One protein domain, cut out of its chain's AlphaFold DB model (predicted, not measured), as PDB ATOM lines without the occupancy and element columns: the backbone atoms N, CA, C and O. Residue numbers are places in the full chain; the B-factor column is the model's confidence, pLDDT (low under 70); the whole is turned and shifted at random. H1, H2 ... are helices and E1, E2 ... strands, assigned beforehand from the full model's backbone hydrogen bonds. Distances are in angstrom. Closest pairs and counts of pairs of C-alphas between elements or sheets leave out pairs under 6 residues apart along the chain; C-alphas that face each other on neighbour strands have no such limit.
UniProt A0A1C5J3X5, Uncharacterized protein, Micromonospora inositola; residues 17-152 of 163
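AT A GLANCE: This is residues 17 to 152 of the 163 residues of an uncharacterized protein of Micromonospora inositola (UniProt A0A1C5J3X5). A small antiparallel sheet of three strands, E2, E1 and E3, is sandwiched between helices: H2 crosses one face, H3 and H5 are on the other, and H4 lies farther out, packed between H3 and H5. H1 packs on H2 near one end of the sheet, and the loop of residues 85 to 92 sticks out. The printed part has 136 residues with five named helices and three named strands, in the order E1 H1 H2 E2 H3 H4 H5 E3; the class is mixed, helices and strands. The whole is compact and rounded, with a radius of gyration of the C-alphas of 14.6 A and spans of 39 by 34 by 33 A.

HOW THE PARTS SIT: Begin with the inner strand E1, residues 17 to 23. On one side is E3, residues 141 to 145, antiparallel at 158 degrees, where you find N 21 and O 143 within hydrogen-bond range at 2.9 A. E1's other neighbour is E2, residues 53 to 61, antiparallel at 142 degrees, with N 20 and O 54 at 2.9 A; E2 bends by 58 degrees at residue 57. The sheet is the inner one of three layers, helices on both its faces. H2, residues 42 to 50, is on one face at a height over the sheet of 10.4 A and runs across the strands, at 78 degrees to E1 on the local plane; the closest C-alphas, of Val 21 and Val 48, are 6.5 A apart. On the opposite face look for H3, residues 69 to 82, at a height of 6.7 A, and H5, residues 127 to 136, at 10.0 A, over E2 and E1. H4, residues 102 to 112, is not on the sheet. It forms a helical hairpin with H3, closest at the C-alphas of Ala 69 and Phe 112, 4.7 A, and another with H5, closest at those of Arg 105 and Leu 134, 6.5 A, at a shallow tilt of 21 degrees. H1, residues 29 to 36, touches H2, closest at the C-alphas of Glu 31 and Leu 44, 6.2 A. Every O i to N i+4 pair is within hydrogen-bond range in H1, H3, H4 and H5, and 4 of 5 are in H2.

IN THESE COORDINATES: Find C-alpha 17 at (25.947, 3.687, -5.146), where E1 begins. E2 covers 21.6 A, and H3, from C-alpha 69 at (14.145, 2.871, -0.581), covers 20.0 A. E3 ends at C-alpha 145, (24.778, 11.238, -8.164).

THE WHOLE: The C-alphas farthest apart, of Arg 92 and Pro 120, are 40.8 A apart. The printed part has no cut. The links H3 to H4 and H4 to H5 are long. Look for pLDDT under 70 at residues 63 to 65, 84 to 93 and 120 to 123.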
ATOM      1  N   ASP A  17      26.181   2.894  -6.346       91.19
ATOM      2  CA  ASP A  17      25.947   3.687  -5.146       91.19
ATOM      3  C   ASP A  17      25.255   4.994  -5.511       91.19
ATOM      4  O   ASP A  17      25.715   5.721  -6.387       91.19
ATOM      5  N   LEU A  18      24.169   5.306  -4.809       93.38
ATOM      6  CA  LEU A  18      23.425   6.544  -4.975       93.38
ATOM      7  C   LEU A  18      23.751   7.510  -3.840       93.38
ATOM      8  O   LEU A  18      23.633   7.179  -2.655       93.38
ATOM      9  N   TRP A  19      24.090   8.729  -4.223       96.56
ATOM     10  CA  TRP A  19      24.324   9.855  -3.337       96.56
ATOM     11  C   TRP A  19      23.260  10.920  -3.555       96.56
ATOM     12  O   TRP A  19      22.840  11.148  -4.688       96.56
ATOM     13  N   LEU A  20      22.843  11.568  -2.473       97.69
ATOM     14  CA  LEU A  20      22.098  12.821  -2.507       97.69
ATOM     15  C   LEU A  20      23.080  13.951  -2.215       97.69
ATOM     16  O   LEU A  20      23.775  13.891  -1.202       97.69
ATOM     17  N   VAL A  21      23.152  14.946  -3.090       98.12
ATOM     18  CA  VAL A  21      24.107  16.057  -2.978       98.12
ATOM     19  C   VAL A  21      23.378  17.389  -2.868       98.12
ATOM     20  O   VAL A  21      22.359  17.591  -3.532       98.12
ATOM     21  N   ALA A  22      23.897  18.275  -2.018       98.38
ATOM     22  CA  ALA A  22      23.350  19.601  -1.755       98.38
ATOM     23  C   ALA A  22      24.205  20.684  -2.427       98.38
ATOM     24  O   ALA A  22      25.350  20.914  -2.047       98.38
ATOM     25  N   ILE A  23      23.637  21.357  -3.423       98.06
ATOM     26  CA  ILE A  23      24.282  22.407  -4.213       98.06
ATOM     27  C   ILE A  23      23.713  23.765  -3.803       98.06
ATOM     28  O   ILE A  23      22.497  23.963  -3.800       98.06
ATOM     29  N   TYR A  24      24.597  24.702  -3.469       97.12
ATOM     30  CA  TYR A  24      24.229  26.070  -3.086       97.12
ATOM     31  C   TYR A  24      24.500  27.091  -4.188       97.12
ATOM     32  O   TYR A  24      23.915  28.172  -4.176       97.12
ATOM     33  N   ASP A  25      25.394  26.756  -5.114       96.25
ATOM     34  CA  ASP A  25      25.764  27.616  -6.226       96.25
ATOM     35  C   ASP A  25      24.659  27.673  -7.285       96.25
ATOM     36  O   ASP A  25      23.955  26.692  -7.541       96.25
ATOM     37  N   ASP A  26      24.543  28.828  -7.938       92.00
ATOM     38  CA  ASP A  26      23.688  28.983  -9.109       92.00
ATOM     39  C   ASP A  26      24.270  28.181 -10.280       92.00
ATOM     40  O   ASP A  26      25.425  28.364 -10.680       92.00
ATOM     41  N   VAL A  27      23.452  27.300 -10.857       93.31
ATOM     42  CA  VAL A  27      23.841  26.433 -11.972       93.31
ATOM     43  C   VAL A  27      23.091  26.862 -13.233       93.31
ATOM     44  O   VAL A  27      21.866  26.972 -13.192       93.31
ATOM     45  N   PRO A  28      23.784  27.078 -14.366       92.81
ATOM     46  CA  PRO A  28      23.134  27.382 -15.636       92.81
ATOM     47  C   PRO A  28      22.140  26.298 -16.078       92.81
ATOM     48  O   PRO A  28      22.435  25.105 -16.015       92.81
ATOM     49  N   ASP A  29      20.991  26.705 -16.619       90.00
ATOM     50  CA  ASP A  29      19.937  25.781 -17.070       90.00
ATOM     51  C   ASP A  29      20.430  24.741 -18.093       90.00
ATOM     52  O   ASP A  29      19.923  23.619 -18.158       90.00
ATOM     53  N   ASP A  30      21.428  25.081 -18.917       91.31
ATOM     54  CA  ASP A  30      21.986  24.156 -19.903       91.31
ATOM     55  C   ASP A  30      22.812  23.029 -19.264       91.31
ATOM     56  O   ASP A  30      22.796  21.910 -19.785       91.31
ATOM     57  N   GLU A  31      23.494  23.303 -18.149       94.50
ATOM     58  CA  GLU A  31      24.195  22.311 -17.326       94.50
ATOM     59  C   GLU A  31      23.171  21.385 -16.660       94.50
ATOM     60  O   GLU A  31      23.275  20.164 -16.778       94.50
ATOM     61  N   VAL A  32      22.109  21.950 -16.070       92.75
ATOM     62  CA  VAL A  32      21.020  21.175 -15.450       92.75
ATOM     63  C   VAL A  32      20.340  20.266 -16.476       92.75
ATOM     64  O   VAL A  32      20.180  19.065 -16.259       92.75
ATOM     65  N   ARG A  33      19.999  20.794 -17.655       90.94
ATOM     66  CA  ARG A  33      19.437  19.999 -18.755       90.94
ATOM     67  C   ARG A  33      20.374  18.876 -19.190       90.94
ATOM     68  O   ARG A  33      19.904  17.768 -19.457       90.94
ATOM     69  N   ARG A  34      21.674  19.150 -19.332       91.75
ATOM     70  CA  ARG A  34      22.666  18.137 -19.727       91.75
ATOM     71  C   ARG A  34      22.772  17.033 -18.681       91.75
ATOM     72  O   ARG A  34      22.722  15.867 -19.071       91.75
ATOM     73  N   TRP A  35      22.793  17.388 -17.399       92.50
ATOM     74  CA  TRP A  35      22.808  16.445 -16.283       92.50
ATOM     75  C   TRP A  35      21.661  15.440 -16.354       92.50
ATOM     76  O   TRP A  35      21.889  14.234 -16.435       92.50
ATOM     77  N   TRP A  36      20.419  15.925 -16.429       91.00
ATOM     78  CA  TRP A  36      19.239  15.056 -16.480       91.00
ATOM     79  C   TRP A  36      19.124  14.232 -17.772       91.00
ATOM     80  O   TRP A  36      18.413  13.231 -17.805       91.00
ATOM     81  N   ASN A  37      19.842  14.621 -18.829       89.00
ATOM     82  CA  ASN A  37      19.980  13.850 -20.067       89.00
ATOM     83  C   ASN A  37      21.229  12.946 -20.084       89.00
ATOM     84  O   ASN A  37      21.605  12.446 -21.152       89.00
ATOM     85  N   CYS A  38      21.884  12.761 -18.933       88.25
ATOM     86  CA  CYS A  38      23.111  11.984 -18.767       88.25
ATOM     87  C   CYS A  38      24.208  12.400 -19.766       88.25
ATOM     88  O   CYS A  38      24.829  11.560 -20.423       88.25
ATOM     89  N   LYS A  39      24.385  13.711 -19.957       90.62
ATOM     90  CA  LYS A  39      25.440  14.311 -20.785       90.62
ATOM     91  C   LYS A  39      26.523  14.919 -19.904       90.62
ATOM     92  O   LYS A  39      26.276  15.230 -18.746       90.62
ATOM     93  N   GLU A  40      27.703  15.110 -20.486       90.06
ATOM     94  CA  GLU A  40      28.830  15.763 -19.818       90.06
ATOM     95  C   GLU A  40      28.476  17.200 -19.404       90.06
ATOM     96  O   GLU A  40      27.855  17.962 -20.159       90.06
ATOM     97  N   THR A  41      28.890  17.548 -18.191       90.56
ATOM     98  CA  THR A  41      28.621  18.815 -17.507       90.56
ATOM     99  C   THR A  41      29.920  19.325 -16.901       90.56
ATOM    100  O   THR A  41      30.398  18.748 -15.921       90.56
ATOM    101  N   ASP A  42      30.506  20.368 -17.491       90.69
ATOM    102  CA  ASP A  42      31.849  20.831 -17.122       90.69
ATOM    103  C   ASP A  42      31.836  21.497 -15.743       90.69
ATOM    104  O   ASP A  42      32.741  21.288 -14.936       90.69
ATOM    105  N   LEU A  43      30.794  22.286 -15.464       93.75
ATOM    106  CA  LEU A  43      30.625  22.954 -14.177       93.75
ATOM    107  C   LEU A  43      29.906  22.054 -13.173       93.75
ATOM    108  O   LEU A  43      30.397  21.857 -12.062       93.75
ATOM    109  N   LEU A  44      28.743  21.509 -13.546       94.12
ATOM    110  CA  LEU A  44      27.890  20.818 -12.577       94.12
ATOM    111  C   LEU A  44      28.524  19.518 -12.068       94.12
ATOM    112  O   LEU A  44      28.367  19.201 -10.893       94.12
ATOM    113  N   GLY A  45      29.307  18.816 -12.894       93.31
ATOM    114  CA  GLY A  45      30.052  17.637 -12.443       93.31
ATOM    115  C   GLY A  45      31.032  17.973 -11.314       93.31
ATOM    116  O   GLY A  45      31.017  17.330 -10.271       93.31
ATOM    117  N   VAL A  46      31.805  19.052 -11.477       94.44
ATOM    118  CA  VAL A  46      32.758  19.519 -10.456       94.44
ATOM    119  C   VAL A  46      32.041  19.971  -9.185       94.44
ATOM    120  O   VAL A  46      32.498  19.667  -8.085       94.44
ATOM    121  N   LEU A  47      30.918  20.686  -9.312       95.94
ATOM    122  CA  LEU A  47      30.135  21.111  -8.149       95.94
ATOM    123  C   LEU A  47      29.607  19.910  -7.363       95.94
ATOM    124  O   LEU A  47      29.712  19.896  -6.142       95.94
ATOM    125  N   VAL A  48      29.093  18.890  -8.052       95.12
ATOM    126  CA  VAL A  48      28.607  17.654  -7.426       95.12
ATOM    127  C   VAL A  48      29.720  16.920  -6.677       95.12
ATOM    128  O   VAL A  48      29.481  16.460  -5.562       95.12
ATOM    129  N   ASP A  49      30.929  16.861  -7.237       93.44
ATOM    130  CA  ASP A  49      32.077  16.194  -6.606       93.44
ATOM    131  C   ASP A  49      32.575  16.910  -5.337       93.44
ATOM    132  O   ASP A  49      33.148  16.281  -4.444       93.44
ATOM    133  N   LEU A  50      32.387  18.230  -5.256       95.12
ATOM    134  CA  LEU A  50      32.845  19.061  -4.136       95.12
ATOM    135  C   LEU A  50      31.763  19.314  -3.080       95.12
ATOM    136  O   LEU A  50      32.079  19.725  -1.960       95.12
ATOM    137  N   ALA A  51      30.499  19.114  -3.439       97.00
ATOM    138  CA  ALA A  51      29.362  19.427  -2.596       97.00
ATOM    139  C   ALA A  51      29.203  18.465  -1.409       97.00
ATOM    140  O   ALA A  51      29.592  17.295  -1.481       97.00
ATOM    141  N   PRO A  52      28.561  18.915  -0.314       97.81
ATOM    142  CA  PRO A  52      28.100  18.017   0.733       97.81
ATOM    143  C   PRO A  52      27.195  16.929   0.150       97.81
ATOM    144  O   PRO A  52      26.204  17.212  -0.530       97.81
ATOM    145  N   GLY A  53      27.540  15.675   0.431       97.25
ATOM    146  CA  GLY A  53      26.834  14.515  -0.087       97.25
ATOM    147  C   GLY A  53      26.559  13.480   0.993       97.25
ATOM    148  O   GLY A  53      27.417  13.179   1.824       97.25
ATOM    149  N   LEU A  54      25.372  12.884   0.938       97.50
ATOM    150  CA  LEU A  54      25.000  11.723   1.734       97.50
ATOM    151  C   LEU A  54      24.834  10.509   0.823       97.50
ATOM    152  O   LEU A  54      23.954  10.477  -0.041       97.50
ATOM    153  N   ARG A  55      25.629   9.462   1.060       95.56
ATOM    154  CA  ARG A  55      25.413   8.153   0.435       95.56
ATOM    155  C   ARG A  55      24.106   7.563   0.956       95.56
ATOM    156  O   ARG A  55      24.041   7.143   2.107       95.56
ATOM    157  N   LEU A  56      23.089   7.485   0.104       93.75
ATOM    158  CA  LEU A  56      21.782   6.933   0.457       93.75
ATOM    159  C   LEU A  56      21.779   5.409   0.485       93.75
ATOM    160  O   LEU A  56      20.961   4.816   1.182       93.75
ATOM    161  N   GLY A  57      22.655   4.771  -0.287       91.62
ATOM    162  CA  GLY A  57      22.739   3.319  -0.380       91.62
ATOM    163  C   GLY A  57      23.102   2.865  -1.781       91.62
ATOM    164  O   GLY A  57      23.623   3.641  -2.577       91.62
ATOM    165  N   THR A  58      22.795   1.609  -2.076       88.94
ATOM    166  CA  THR A  58      23.009   1.015  -3.398       88.94
ATOM    167  C   THR A  58      21.663   0.846  -4.107       88.94
ATOM    168  O   THR A  58      20.651   0.510  -3.483       88.94
ATOM    169  N   ILE A  59      21.642   1.111  -5.409       87.44
ATOM    170  CA  ILE A  59      20.516   0.824  -6.296       87.44
ATOM    171  C   ILE A  59      20.829  -0.380  -7.182       87.44
ATOM    172  O   ILE A  59      21.987  -0.618  -7.525       87.44
ATOM    173  N   VAL A  60      19.781  -1.118  -7.554       82.56
ATOM    174  CA  VAL A  60      19.836  -2.173  -8.570       82.56
ATOM    175  C   VAL A  60      18.983  -1.741  -9.746       82.56
ATOM    176  O   VAL A  60      17.786  -1.509  -9.585       82.56
ATOM    177  N   THR A  61      19.572  -1.681 -10.932       76.56
ATOM    178  CA  THR A  61      18.821  -1.515 -12.177       76.56
ATOM    179  C   THR A  61      18.669  -2.881 -12.841       76.56
ATOM    180  O   THR A  61      19.464  -3.277 -13.688       76.56
ATOM    181  N   ALA A  62      17.674  -3.643 -12.391       74.75
ATOM    182  CA  ALA A  62      17.275  -4.919 -12.980       74.75
ATOM    183  C   ALA A  62      15.761  -4.935 -13.211       74.75
ATOM    184  O   ALA A  62      14.997  -4.405 -12.404       74.75
ATOM    185  N   ASP A  63      15.326  -5.548 -14.311       67.25
ATOM    186  CA  ASP A  63      13.904  -5.647 -14.634       67.25
ATOM    187  C   ASP A  63      13.179  -6.592 -13.664       67.25
ATOM    188  O   ASP A  63      13.557  -7.752 -13.503       67.25
ATOM    189  N   GLY A  64      12.082  -6.113 -13.069       67.44
ATOM    190  CA  GLY A  64      11.134  -6.937 -12.309       67.44
ATOM    191  C   GLY A  64      11.357  -7.022 -10.795       67.44
ATOM    192  O   GLY A  64      10.489  -7.572 -10.112       67.44
ATOM    193  N   ASP A  65      12.440  -6.450 -10.264       68.06
ATOM    194  CA  ASP A  65      12.675  -6.391  -8.818       68.06
ATOM    195  C   ASP A  65      11.929  -5.221  -8.151       68.06
ATOM    196  O   ASP A  65      11.785  -4.143  -8.744       68.06
ATOM    197  N   PRO A  66      11.441  -5.397  -6.906       72.25
ATOM    198  CA  PRO A  66      10.830  -4.306  -6.164       72.25
ATOM    199  C   PRO A  66      11.873  -3.213  -5.872       72.25
ATOM    200  O   PRO A  66      13.011  -3.519  -5.500       72.25
ATOM    201  N   PRO A  67      11.518  -1.923  -6.016       81.44
ATOM    202  CA  PRO A  67      12.472  -0.841  -5.826       81.44
ATOM    203  C   PRO A  67      12.882  -0.735  -4.355       81.44
ATOM    204  O   PRO A  67      12.024  -0.679  -3.475       81.44
ATOM    205  N   SER A  68      14.184  -0.617  -4.083       87.69
ATOM    206  CA  SER A  68      14.677  -0.255  -2.749       87.69
ATOM    207  C   SER A  68      14.245   1.165  -2.356       87.69
ATOM    208  O   SER A  68      13.888   1.983  -3.210       87.69
ATOM    209  N   ALA A  69      14.327   1.499  -1.065       89.75
ATOM    210  CA  ALA A  69      14.145   2.871  -0.581       89.75
ATOM    211  C   ALA A  69      15.020   3.881  -1.344       89.75
ATOM    212  O   ALA A  69      14.540   4.928  -1.783       89.75
ATOM    213  N   THR A  70      16.279   3.520  -1.587       91.62
ATOM    214  CA  THR A  70      17.237   4.311  -2.362       91.62
ATOM    215  C   THR A  70      16.785   4.499  -3.816       91.62
ATOM    216  O   THR A  70      16.789   5.622  -4.317       91.62
ATOM    217  N   GLN A  71      16.311   3.435  -4.480       90.31
ATOM    218  CA  GLN A  71      15.799   3.518  -5.855       90.31
ATOM    219  C   GLN A  71      14.574   4.430  -5.943       90.31
ATOM    220  O   GLN A  71      14.455   5.214  -6.883       90.31
ATOM    221  N   ARG A  72      13.670   4.371  -4.959       92.06
ATOM    222  CA  ARG A  72      12.506   5.262  -4.928       92.06
ATOM    223  C   ARG A  72      12.907   6.728  -4.800       92.06
ATOM    224  O   ARG A  72      12.302   7.562  -5.466       92.06
ATOM    225  N   VAL A  73      13.922   7.043  -3.989       94.00
ATOM    226  CA  VAL A  73      14.459   8.411  -3.899       94.00
ATOM    227  C   VAL A  73      15.063   8.844  -5.233       94.00
ATOM    228  O   VAL A  73      14.764   9.944  -5.688       94.00
ATOM    229  N   SER A  74      15.828   7.974  -5.903       92.38
ATOM    230  CA  SER A  74      16.336   8.250  -7.255       92.38
ATOM    231  C   SER A  74      15.208   8.601  -8.226       92.38
ATOM    232  O   SER A  74      15.287   9.609  -8.924       92.38
ATOM    233  N   SER A  75      14.140   7.797  -8.251       91.31
ATOM    234  CA  SER A  75      12.988   8.027  -9.124       91.31
ATOM    235  C   SER A  75      12.236   9.310  -8.769       91.31
ATOM    236  O   SER A  75      11.850  10.053  -9.668       91.31
ATOM    237  N   LEU A  76      12.047   9.602  -7.477       93.31
ATOM    238  CA  LEU A  76      11.429  10.848  -7.021       93.31
ATOM    239  C   LEU A  76      12.239  12.064  -7.483       93.31
ATOM    240  O   LEU A  76      11.664  13.001  -8.027       93.31
ATOM    241  N   MET A  77      13.559  12.046  -7.279       94.50
ATOM    242  CA  MET A  77      14.436  13.154  -7.656       94.50
ATOM    243  C   MET A  77      14.480  13.356  -9.166       94.50
ATOM    244  O   MET A  77      14.399  14.495  -9.617       94.50
ATOM    245  N   PHE A  78      14.520  12.268  -9.940       91.31
ATOM    246  CA  PHE A  78      14.393  12.333 -11.392       91.31
ATOM    247  C   PHE A  78      13.079  13.005 -11.798       91.31
ATOM    248  O   PHE A  78      13.104  14.014 -12.489       91.31
ATOM    249  N   LEU A  79      11.937  12.528 -11.289       89.38
ATOM    250  CA  LEU A  79      10.633  13.123 -11.598       89.38
ATOM    251  C   LEU A  79      10.559  14.601 -11.202       89.38
ATOM    252  O   LEU A  79      10.090  15.414 -11.989       89.38
ATOM    253  N   ARG A  80      11.063  14.975 -10.021       89.12
ATOM    254  CA  ARG A  80      11.085  16.374  -9.568       89.12
ATOM    255  C   ARG A  80      11.982  17.262 -10.434       89.12
ATOM    256  O   ARG A  80      11.664  18.433 -10.600       89.12
ATOM    257  N   GLY A  81      13.076  16.722 -10.968       90.50
ATOM    258  CA  GLY A  81      14.006  17.450 -11.829       90.50
ATOM    259  C   GLY A  81      13.584  17.531 -13.297       90.50
ATOM    260  O   GLY A  81      13.920  18.501 -13.973       90.50
ATOM    261  N   THR A  82      12.840  16.541 -13.802       87.50
ATOM    262  CA  THR A  82      12.432  16.465 -15.219       87.50
ATOM    263  C   THR A  82      10.967  16.818 -15.472       87.50
ATOM    264  O   THR A  82      10.597  17.090 -16.611       87.50
ATOM    265  N   CYS A  83      10.114  16.736 -14.451       77.75
ATOM    266  CA  CYS A  83       8.664  16.941 -14.522       77.75
ATOM    267  C   CYS A  83       8.149  17.614 -13.231       77.75
ATOM    268  O   CYS A  83       7.414  16.983 -12.465       77.75
ATOM    269  N   PRO A  84       8.553  18.860 -12.930       66.94
ATOM    270  CA  PRO A  84       8.140  19.525 -11.696       66.94
ATOM    271  C   PRO A  84       6.604  19.652 -11.625       66.94
ATOM    272  O   PRO A  84       5.987  20.249 -12.495       66.94
ATOM    273  N   GLU A  85       5.975  19.077 -10.590       54.84
ATOM    274  CA  GLU A  85       4.501  19.019 -10.425       54.84
ATOM    275  C   GLU A  85       3.816  20.393 -10.317       54.84
ATOM    276  O   GLU A  85       2.609  20.490 -10.522       54.84
ATOM    277  N   GLU A  86       4.564  21.451  -9.992       52.88
ATOM    278  CA  GLU A  86       4.047  22.829  -9.985       52.88
ATOM    279  C   GLU A  86       3.852  23.392 -11.400       52.88
ATOM    280  O   GLU A  86       3.257  24.455 -11.567       52.88
ATOM    281  N   PHE A  87       4.299  22.651 -12.417       43.53
ATOM    282  CA  PHE A  87       4.135  22.995 -13.812       43.53
ATOM    283  C   PHE A  87       3.030  22.181 -14.474       43.53
ATOM    284  O   PHE A  87       3.130  20.968 -14.666       43.53
ATOM    285  N   GLU A  88       1.989  22.882 -14.936       44.41
ATOM    286  CA  GLU A  88       1.348  22.469 -16.182       44.41
ATOM    287  C   GLU A  88       2.472  22.266 -17.209       44.41
ATOM    288  O   GLU A  88       3.310  23.158 -17.333       44.41
ATOM    289  N   PRO A  89       2.557  21.118 -17.905       46.44
ATOM    290  CA  PRO A  89       3.660  20.834 -18.814       46.44
ATOM    291  C   PRO A  89       3.665  21.831 -19.980       46.44
ATOM    292  O   PRO A  89       3.079  21.586 -21.034       46.44
ATOM    293  N   ASP A  90       4.339  22.963 -19.800       49.84
ATOM    294  CA  ASP A  90       4.831  23.783 -20.889       49.84
ATOM    295  C   ASP A  90       6.130  23.127 -21.365       49.84
ATOM    296  O   ASP A  90       7.086  22.950 -20.617       49.84
ATOM    297  N   ALA A  91       6.180  22.753 -22.642       52.44
ATOM    298  CA  ALA A  91       7.365  22.184 -23.283       52.44
ATOM    299  C   ALA A  91       8.586  23.135 -23.290       52.44
ATOM    300  O   ALA A  91       9.633  22.793 -23.845       52.44
ATOM    301  N   ARG A  92       8.439  24.345 -22.742       54.22
ATOM    302  CA  ARG A  92       9.475  25.369 -22.577       54.22
ATOM    303  C   ARG A  92      10.050  25.438 -21.165       54.22
ATOM    304  O   ARG A  92      11.023  26.162 -20.973       54.22
ATOM    305  N   GLU A  93       9.470  24.714 -20.218       61.72
ATOM    306  CA  GLU A  93       9.896  24.705 -18.822       61.72
ATOM    307  C   GLU A  93      11.119  23.806 -18.646       61.72
ATOM    308  O   GLU A  93      11.076  22.624 -19.010       61.72
ATOM    309  N   PRO A  94      12.251  24.365 -18.187       71.06
ATOM    310  CA  PRO A  94      13.517  23.665 -18.192       71.06
ATOM    311  C   PRO A  94      13.548  22.572 -17.129       71.06
ATOM    312  O   PRO A  94      12.837  22.589 -16.127       71.06
ATOM    313  N   TYR A  95      14.449  21.622 -17.345       86.25
ATOM    314  CA  TYR A  95      14.902  20.746 -16.282       86.25
ATOM    315  C   TYR A  95      15.401  21.580 -15.098       86.25
ATOM    316  O   TYR A  95      16.119  22.559 -15.300       86.25
ATOM    317  N   VAL A  96      15.074  21.170 -13.876       91.06
ATOM    318  CA  VAL A  96      15.401  21.927 -12.663       91.06
ATOM    319  C   VAL A  96      16.257  21.118 -11.704       91.06
ATOM    320  O   VAL A  96      16.264  19.887 -11.721       91.06
ATOM    321  N   MET A  97      16.956  21.817 -10.815       93.31
ATOM    322  CA  MET A  97      17.452  21.226  -9.577       93.31
ATOM    323  C   MET A  97      16.402  21.494  -8.487       93.31
ATOM    324  O   MET A  97      16.144  22.662  -8.165       93.31
ATOM    325  N   PRO A  98      15.737  20.459  -7.944       93.94
ATOM    326  CA  PRO A  98      14.702  20.652  -6.933       93.94
ATOM    327  C   PRO A  98      15.230  21.425  -5.718       93.94
ATOM    328  O   PRO A  98      16.315  21.125  -5.221       93.94
ATOM    329  N   LEU A  99      14.477  22.429  -5.254       95.12
ATOM    330  CA  LEU A  99      14.779  23.132  -4.005       95.12
ATOM    331  C   LEU A  99      14.448  22.216  -2.828       95.12
ATOM    332  O   LEU A  99      13.356  21.652  -2.781       95.12
ATOM    333  N   LEU A 100      15.356  22.102  -1.866       97.19
ATOM    334  CA  LEU A 100      15.057  21.491  -0.585       97.19
ATOM    335  C   LEU A 100      14.222  22.455   0.254       97.19
ATOM    336  O   LEU A 100      14.747  23.253   1.022       97.19
ATOM    337  N   ASP A 101      12.911  22.370   0.069       95.75
ATOM    338  CA  ASP A 101      11.916  22.983   0.937       95.75
ATOM    339  C   ASP A 101      11.257  21.935   1.852       95.75
ATOM    340  O   ASP A 101      11.527  20.729   1.784       95.75
ATOM    341  N   ALA A 102      10.345  22.389   2.716       95.25
ATOM    342  CA  ALA A 102       9.615  21.513   3.628       95.25
ATOM    343  C   ALA A 102       8.824  20.401   2.905       95.25
ATOM    344  O   ALA A 102       8.662  19.306   3.455       95.25
ATOM    345  N   GLY A 103       8.340  20.664   1.687       95.06
ATOM    346  CA  GLY A 103       7.586  19.712   0.877       95.06
ATOM    347  C   GLY A 103       8.479  18.605   0.330       95.06
ATOM    348  O   GLY A 103       8.202  17.422   0.554       95.06
ATOM    349  N   LEU A 104       9.587  18.969  -0.319       95.31
ATOM    350  CA  LEU A 104      10.564  18.010  -0.824       95.31
ATOM    351  C   LEU A 104      11.198  17.216   0.320       95.31
ATOM    352  O   LEU A 104      11.326  15.995   0.213       95.31
ATOM    353  N   ARG A 105      11.510  17.867   1.445       97.50
ATOM    354  CA  ARG A 105      12.002  17.200   2.657       97.50
ATOM    355  C   ARG A 105      11.046  16.101   3.121       97.50
ATOM    356  O   ARG A 105      11.464  14.963   3.340       97.50
ATOM    357  N   ALA A 106       9.761  16.427   3.269       97.06
ATOM    358  CA  ALA A 106       8.752  15.460   3.692       97.06
ATOM    359  C   ALA A 106       8.608  14.310   2.680       97.06
ATOM    360  O   ALA A 106       8.545  13.145   3.077       97.06
ATOM    361  N   ALA A 107       8.614  14.624   1.380       96.25
ATOM    362  CA  ALA A 107       8.536  13.630   0.316       96.25
ATOM    363  C   ALA A 107       9.740  12.676   0.326       96.25
ATOM    364  O   ALA A 107       9.553  11.464   0.209       96.25
ATOM    365  N   LEU A 108      10.958  13.191   0.517       96.50
ATOM    366  CA  LEU A 108      12.182  12.392   0.592       96.50
ATOM    367  C   LEU A 108      12.159  11.437   1.787       96.50
ATOM    368  O   LEU A 108      12.372  10.240   1.602       96.50
ATOM    369  N   LEU A 109      11.822  11.922   2.986       96.81
ATOM    370  CA  LEU A 109      11.737  11.075   4.181       96.81
ATOM    371  C   LEU A 109      10.661   9.990   4.049       96.81
ATOM    372  O   LEU A 109      10.912   8.830   4.367       96.81
ATOM    373  N   ALA A 110       9.479  10.340   3.534       95.12
ATOM    374  CA  ALA A 110       8.407   9.372   3.310       95.12
ATOM    375  C   ALA A 110       8.780   8.324   2.246       95.12
ATOM    376  O   ALA A 110       8.412   7.153   2.354       95.12
ATOM    377  N   THR A 111       9.522   8.733   1.218       93.69
ATOM    378  CA  THR A 111       9.963   7.857   0.125       93.69
ATOM    379  C   THR A 111      11.071   6.904   0.568       93.69
ATOM    380  O   THR A 111      11.066   5.732   0.175       93.69
ATOM    381  N   PHE A 112      11.980   7.399   1.407       93.69
ATOM    382  CA  PHE A 112      13.114   6.659   1.950       93.69
ATOM    383  C   PHE A 112      12.750   5.766   3.145       93.69
ATOM    384  O   PHE A 112      13.545   4.919   3.546       93.69
ATOM    385  N   ALA A 113      11.549   5.920   3.707       90.94
ATOM    386  CA  ALA A 113      11.065   5.042   4.760       90.94
ATOM    387  C   ALA A 113      11.097   3.563   4.300       90.94
ATOM    388  O   ALA A 113      10.637   3.263   3.185       90.94
ATOM    389  N   PRO A 114      11.612   2.641   5.141       86.38
ATOM    390  CA  PRO A 114      11.649   1.218   4.825       86.38
ATOM    391  C   PRO A 114      10.255   0.653   4.567       86.38
ATOM    392  O   PRO A 114       9.294   0.999   5.264       86.38
ATOM    393  N   ARG A 115      10.151  -0.265   3.606       88.19
ATOM    394  CA  ARG A 115       8.923  -1.015   3.318       88.19
ATOM    395  C   ARG A 115       9.161  -2.525   3.408       88.19
ATOM    396  O   ARG A 115      10.281  -2.974   3.171       88.19
ATOM    397  N   PRO A 116       8.133  -3.327   3.749       83.69
ATOM    398  CA  PRO A 116       8.278  -4.780   3.886       83.69
ATOM    399  C   PRO A 116       8.718  -5.503   2.607       83.69
ATOM    400  O   PRO A 116       9.259  -6.601   2.684       83.69
ATOM    401  N   ASP A 117       8.453  -4.908   1.447       82.75
ATOM    402  CA  ASP A 117       8.781  -5.407   0.114       82.75
ATOM    403  C   ASP A 117      10.088  -4.826  -0.450       82.75
ATOM    404  O   ASP A 117      10.427  -5.098  -1.602       82.75
ATOM    405  N   ASP A 118      10.841  -4.054   0.343       81.56
ATOM    406  CA  ASP A 118      12.131  -3.515  -0.084       81.56
ATOM    407  C   ASP A 118      13.131  -4.633  -0.378       81.56
ATOM    408  O   ASP A 118      13.255  -5.615   0.361       81.56
ATOM    409  N   HIS A 119      13.899  -4.449  -1.452       75.69
ATOM    410  CA  HIS A 119      14.922  -5.406  -1.842       75.69
ATOM    411  C   HIS A 119      15.972  -5.582  -0.717       75.69
ATOM    412  O   HIS A 119      16.689  -4.630  -0.389       75.69
ATOM    413  N   PRO A 120      16.143  -6.796  -0.156       66.62
ATOM    414  CA  PRO A 120      16.852  -7.011   1.111       66.62
ATOM    415  C   PRO A 120      18.368  -6.804   1.027       66.62
ATOM    416  O   PRO A 120      19.026  -6.632   2.050       66.62
ATOM    417  N   LEU A 121      18.942  -6.836  -0.179       64.00
ATOM    418  CA  LEU A 121      20.384  -6.644  -0.380       64.00
ATOM    419  C   LEU A 121      20.798  -5.168  -0.468       64.00
ATOM    420  O   LEU A 121      21.993  -4.883  -0.500       64.00
ATOM    421  N   MET A 122      19.849  -4.231  -0.531       68.31
ATOM    422  CA  MET A 122      20.156  -2.819  -0.758       68.31
ATOM    423  C   MET A 122      20.267  -2.077   0.568       68.31
ATOM    424  O   MET A 122      19.290  -1.547   1.093       68.31
ATOM    425  N   ALA A 123      21.484  -2.068   1.114       66.19
ATOM    426  CA  ALA A 123      21.805  -1.316   2.316       66.19
ATOM    427  C   ALA A 123      21.543   0.178   2.083       66.19
ATOM    428  O   ALA A 123      22.170   0.797   1.221       66.19
ATOM    429  N   ALA A 124      20.629   0.736   2.871       77.12
ATOM    430  CA  ALA A 124      20.308   2.152   2.882       77.12
ATOM    431  C   ALA A 124      20.966   2.842   4.086       77.12
ATOM    432  O   ALA A 124      21.213   2.214   5.120       77.12
ATOM    433  N   ALA A 125      21.244   4.140   3.966       85.56
ATOM    434  CA  ALA A 125      21.578   4.962   5.122       85.56
ATOM    435  C   ALA A 125      20.444   4.920   6.168       85.56
ATOM    436  O   ALA A 125      19.279   4.729   5.809       85.56
ATOM    437  N   PRO A 126      20.743   5.126   7.461       90.69
ATOM    438  CA  PRO A 126      19.702   5.315   8.463       90.69
ATOM    439  C   PRO A 126      18.806   6.508   8.106       90.69
ATOM    440  O   PRO A 126      19.304   7.550   7.676       90.69
ATOM    441  N   VAL A 127      17.497   6.390   8.344       92.50
ATOM    442  CA  VAL A 127      16.539   7.487   8.098       92.50
ATOM    443  C   VAL A 127      16.926   8.751   8.872       92.50
ATOM    444  O   VAL A 127      16.835   9.843   8.325       92.50
ATOM    445  N   ASP A 128      17.439   8.608  10.097       94.88
ATOM    446  CA  ASP A 128      17.893   9.741  10.914       94.88
ATOM    447  C   ASP A 128      19.087  10.478  10.289       94.88
ATOM    448  O   ASP A 128      19.196  11.693  10.422       94.88
ATOM    449  N   ALA A 129      19.959   9.767   9.562       96.06
ATOM    450  CA  ALA A 129      21.067  10.389   8.839       96.06
ATOM    451  C   ALA A 129      20.555  11.206   7.645       96.06
ATOM    452  O   ALA A 129      21.040  12.309   7.409       96.06
ATOM    453  N   LEU A 130      19.538  10.700   6.932       97.00
ATOM    454  CA  LEU A 130      18.862  11.478   5.895       97.00
ATOM    455  C   LEU A 130      18.170  12.704   6.497       97.00
ATOM    456  O   LEU A 130      18.345  13.799   5.981       97.00
ATOM    457  N   ALA A 131      17.421  12.550   7.588       97.81
ATOM    458  CA  ALA A 131      16.747  13.673   8.236       97.81
ATOM    459  C   ALA A 131      17.737  14.766   8.660       97.81
ATOM    460  O   ALA A 131      17.516  15.927   8.331       97.81
ATOM    461  N   ALA A 132      18.849  14.388   9.299       98.31
ATOM    462  CA  ALA A 132      19.893  15.326   9.698       98.31
ATOM    463  C   ALA A 132      20.520  16.051   8.496       98.31
ATOM    464  O   ALA A 132      20.656  17.267   8.535       98.31
ATOM    465  N   PHE A 133      20.835  15.327   7.416       98.50
ATOM    466  CA  PHE A 133      21.358  15.929   6.186       98.50
ATOM    467  C   PHE A 133      20.372  16.935   5.576       98.50
ATOM    468  O   PHE A 133      20.764  18.025   5.172       98.50
ATOM    469  N   LEU A 134      19.079  16.595   5.527       98.50
ATOM    470  CA  LEU A 134      18.060  17.497   4.991       98.50
ATOM    471  C   LEU A 134      17.857  18.734   5.879       98.50
ATOM    472  O   LEU A 134      17.618  19.817   5.360       98.50
ATOM    473  N   ASP A 135      17.956  18.584   7.200       98.25
ATOM    474  CA  ASP A 135      17.853  19.708   8.138       98.25
ATOM    475  C   ASP A 135      19.073  20.635   8.062       98.25
ATOM    476  O   ASP A 135      18.931  21.853   8.153       98.25
ATOM    477  N   GLU A 136      20.269  20.075   7.879       98.62
ATOM    478  CA  GLU A 136      21.513  20.838   7.738       98.62
ATOM    479  C   GLU A 136      21.555  21.652   6.438       98.62
ATOM    480  O   GLU A 136      22.107  22.754   6.414       98.62
ATOM    481  N   HIS A 137      20.951  21.130   5.368       98.44
ATOM    482  CA  HIS A 137      21.033  21.709   4.029       98.44
ATOM    483  C   HIS A 137      19.726  22.341   3.524       98.44
ATOM    484  O   HIS A 137      19.551  22.494   2.314       98.44
ATOM    485  N   ASP A 138      18.820  22.735   4.424       97.00
ATOM    486  CA  ASP A 138      17.575  23.437   4.077       97.00
ATOM    487  C   ASP A 138      17.835  24.636   3.141       97.00
ATOM    488  O   ASP A 138      18.777  25.414   3.327       97.00
ATOM    489  N   GLY A 139      17.024  24.754   2.087       95.69
ATOM    490  CA  GLY A 139      17.178  25.772   1.046       95.69
ATOM    491  C   GLY A 139      18.246  25.483  -0.018       95.69
ATOM    492  O   GLY A 139      18.341  26.242  -0.984       95.69
ATOM    493  N   ALA A 140      19.024  24.401   0.095       97.81
ATOM    494  CA  ALA A 140      19.917  23.963  -0.976       97.81
ATOM    495  C   ALA A 140      19.135  23.387  -2.167       97.81
ATOM    496  O   ALA A 140      17.988  22.954  -2.052       97.81
ATOM    497  N   ARG A 141      19.778  23.318  -3.328       97.50
ATOM    498  CA  ARG A 141      19.294  22.554  -4.480       97.50
ATOM    499  C   ARG A 141      19.806  21.122  -4.380       97.50
ATOM    500  O   ARG A 141      20.965  20.912  -4.037       97.50
ATOM    501  N   LEU A 142      18.976  20.133  -4.693       97.38
ATOM    502  CA  LEU A 142      19.358  18.725  -4.576       97.38
ATOM    503  C   LEU A 142      19.551  18.052  -5.931       97.38
ATOM    504  O   LEU A 142      18.777  18.265  -6.865       97.38
ATOM    505  N   LEU A 143      20.537  17.160  -6.003       96.44
ATOM    506  CA  LEU A 143      20.728  16.220  -7.107       96.44
ATOM    507  C   LEU A 143      21.025  14.821  -6.575       96.44
ATOM    508  O   LEU A 143      21.475  14.640  -5.444       96.44
ATOM    509  N   THR A 144      20.795  13.823  -7.423       95.06
ATOM    510  CA  THR A 144      21.292  12.465  -7.200       95.06
ATOM    511  C   THR A 144      22.513  12.200  -8.059       95.06
ATOM    512  O   THR A 144      22.505  12.544  -9.240       95.06
ATOM    513  N   HIS A 145      23.518  11.539  -7.494       93.75
ATOM    514  CA  HIS A 145      24.778  11.238  -8.164       93.75
ATOM    515  C   HIS A 145      25.214   9.787  -7.922       93.75
ATOM    516  O   HIS A 145      24.994   9.238  -6.842       93.75
ATOM    517  N   THR A 146      25.841   9.169  -8.925       90.62
ATOM    518  CA  THR A 146      26.389   7.807  -8.855       90.62
ATOM    519  C   THR A 146      27.880   7.834  -9.223       90.62
ATOM    520  O   THR A 146      28.214   7.616 -10.389       90.62
ATOM    521  N   PRO A 147      28.781   8.132  -8.268       81.44
ATOM    522  CA  PRO A 147      30.215   8.309  -8.535       81.44
ATOM    523  C   PRO A 147      30.924   6.997  -8.880       81.44
ATOM    524  O   PRO A 147      32.001   6.989  -9.470       81.44
ATOM    525  N   THR A 148      30.352   5.866  -8.464       76.00
ATOM    526  CA  THR A 148      30.925   4.543  -8.697       76.00
ATOM    527  C   THR A 148      30.551   4.028 -10.076       76.00
ATOM    528  O   THR A 148      29.387   4.117 -10.477       76.00
ATOM    529  N   GLU A 149      31.507   3.387 -10.751       76.62
ATOM    530  CA  GLU A 149      31.207   2.605 -11.947       76.62
ATOM    531  C   GLU A 149      30.128   1.557 -11.653       76.62
ATOM    532  O   GLU A 149      30.108   0.923 -10.595       76.62
ATOM    533  N   ALA A 150      29.216   1.392 -12.607       80.50
ATOM    534  CA  ALA A 150      28.163   0.399 -12.527       80.50
ATOM    535  C   ALA A 150      28.772  -1.007 -12.548       80.50
ATOM    536  O   ALA A 150      29.485  -1.365 -13.487       80.50
ATOM    537  N   VAL A 151      28.463  -1.824 -11.544       81.25
ATOM    538  CA  VAL A 151      28.925  -3.217 -11.494       81.25
ATOM    539  C   VAL A 151      27.835  -4.122 -12.056       81.25
ATOM    540  O   VAL A 151      26.742  -4.187 -11.494       81.25
ATOM    541  N   GLU A 152      28.119  -4.822 -13.159       81.94
ATOM    542  CA  GLU A 152      27.193  -5.811 -13.729       81.94
ATOM    543  C   GLU A 152      27.027  -6.986 -12.757       81.94
ATOM    544  O   GLU A 152      28.003  -7.558 -12.263       81.94
TER     545      GLU A 152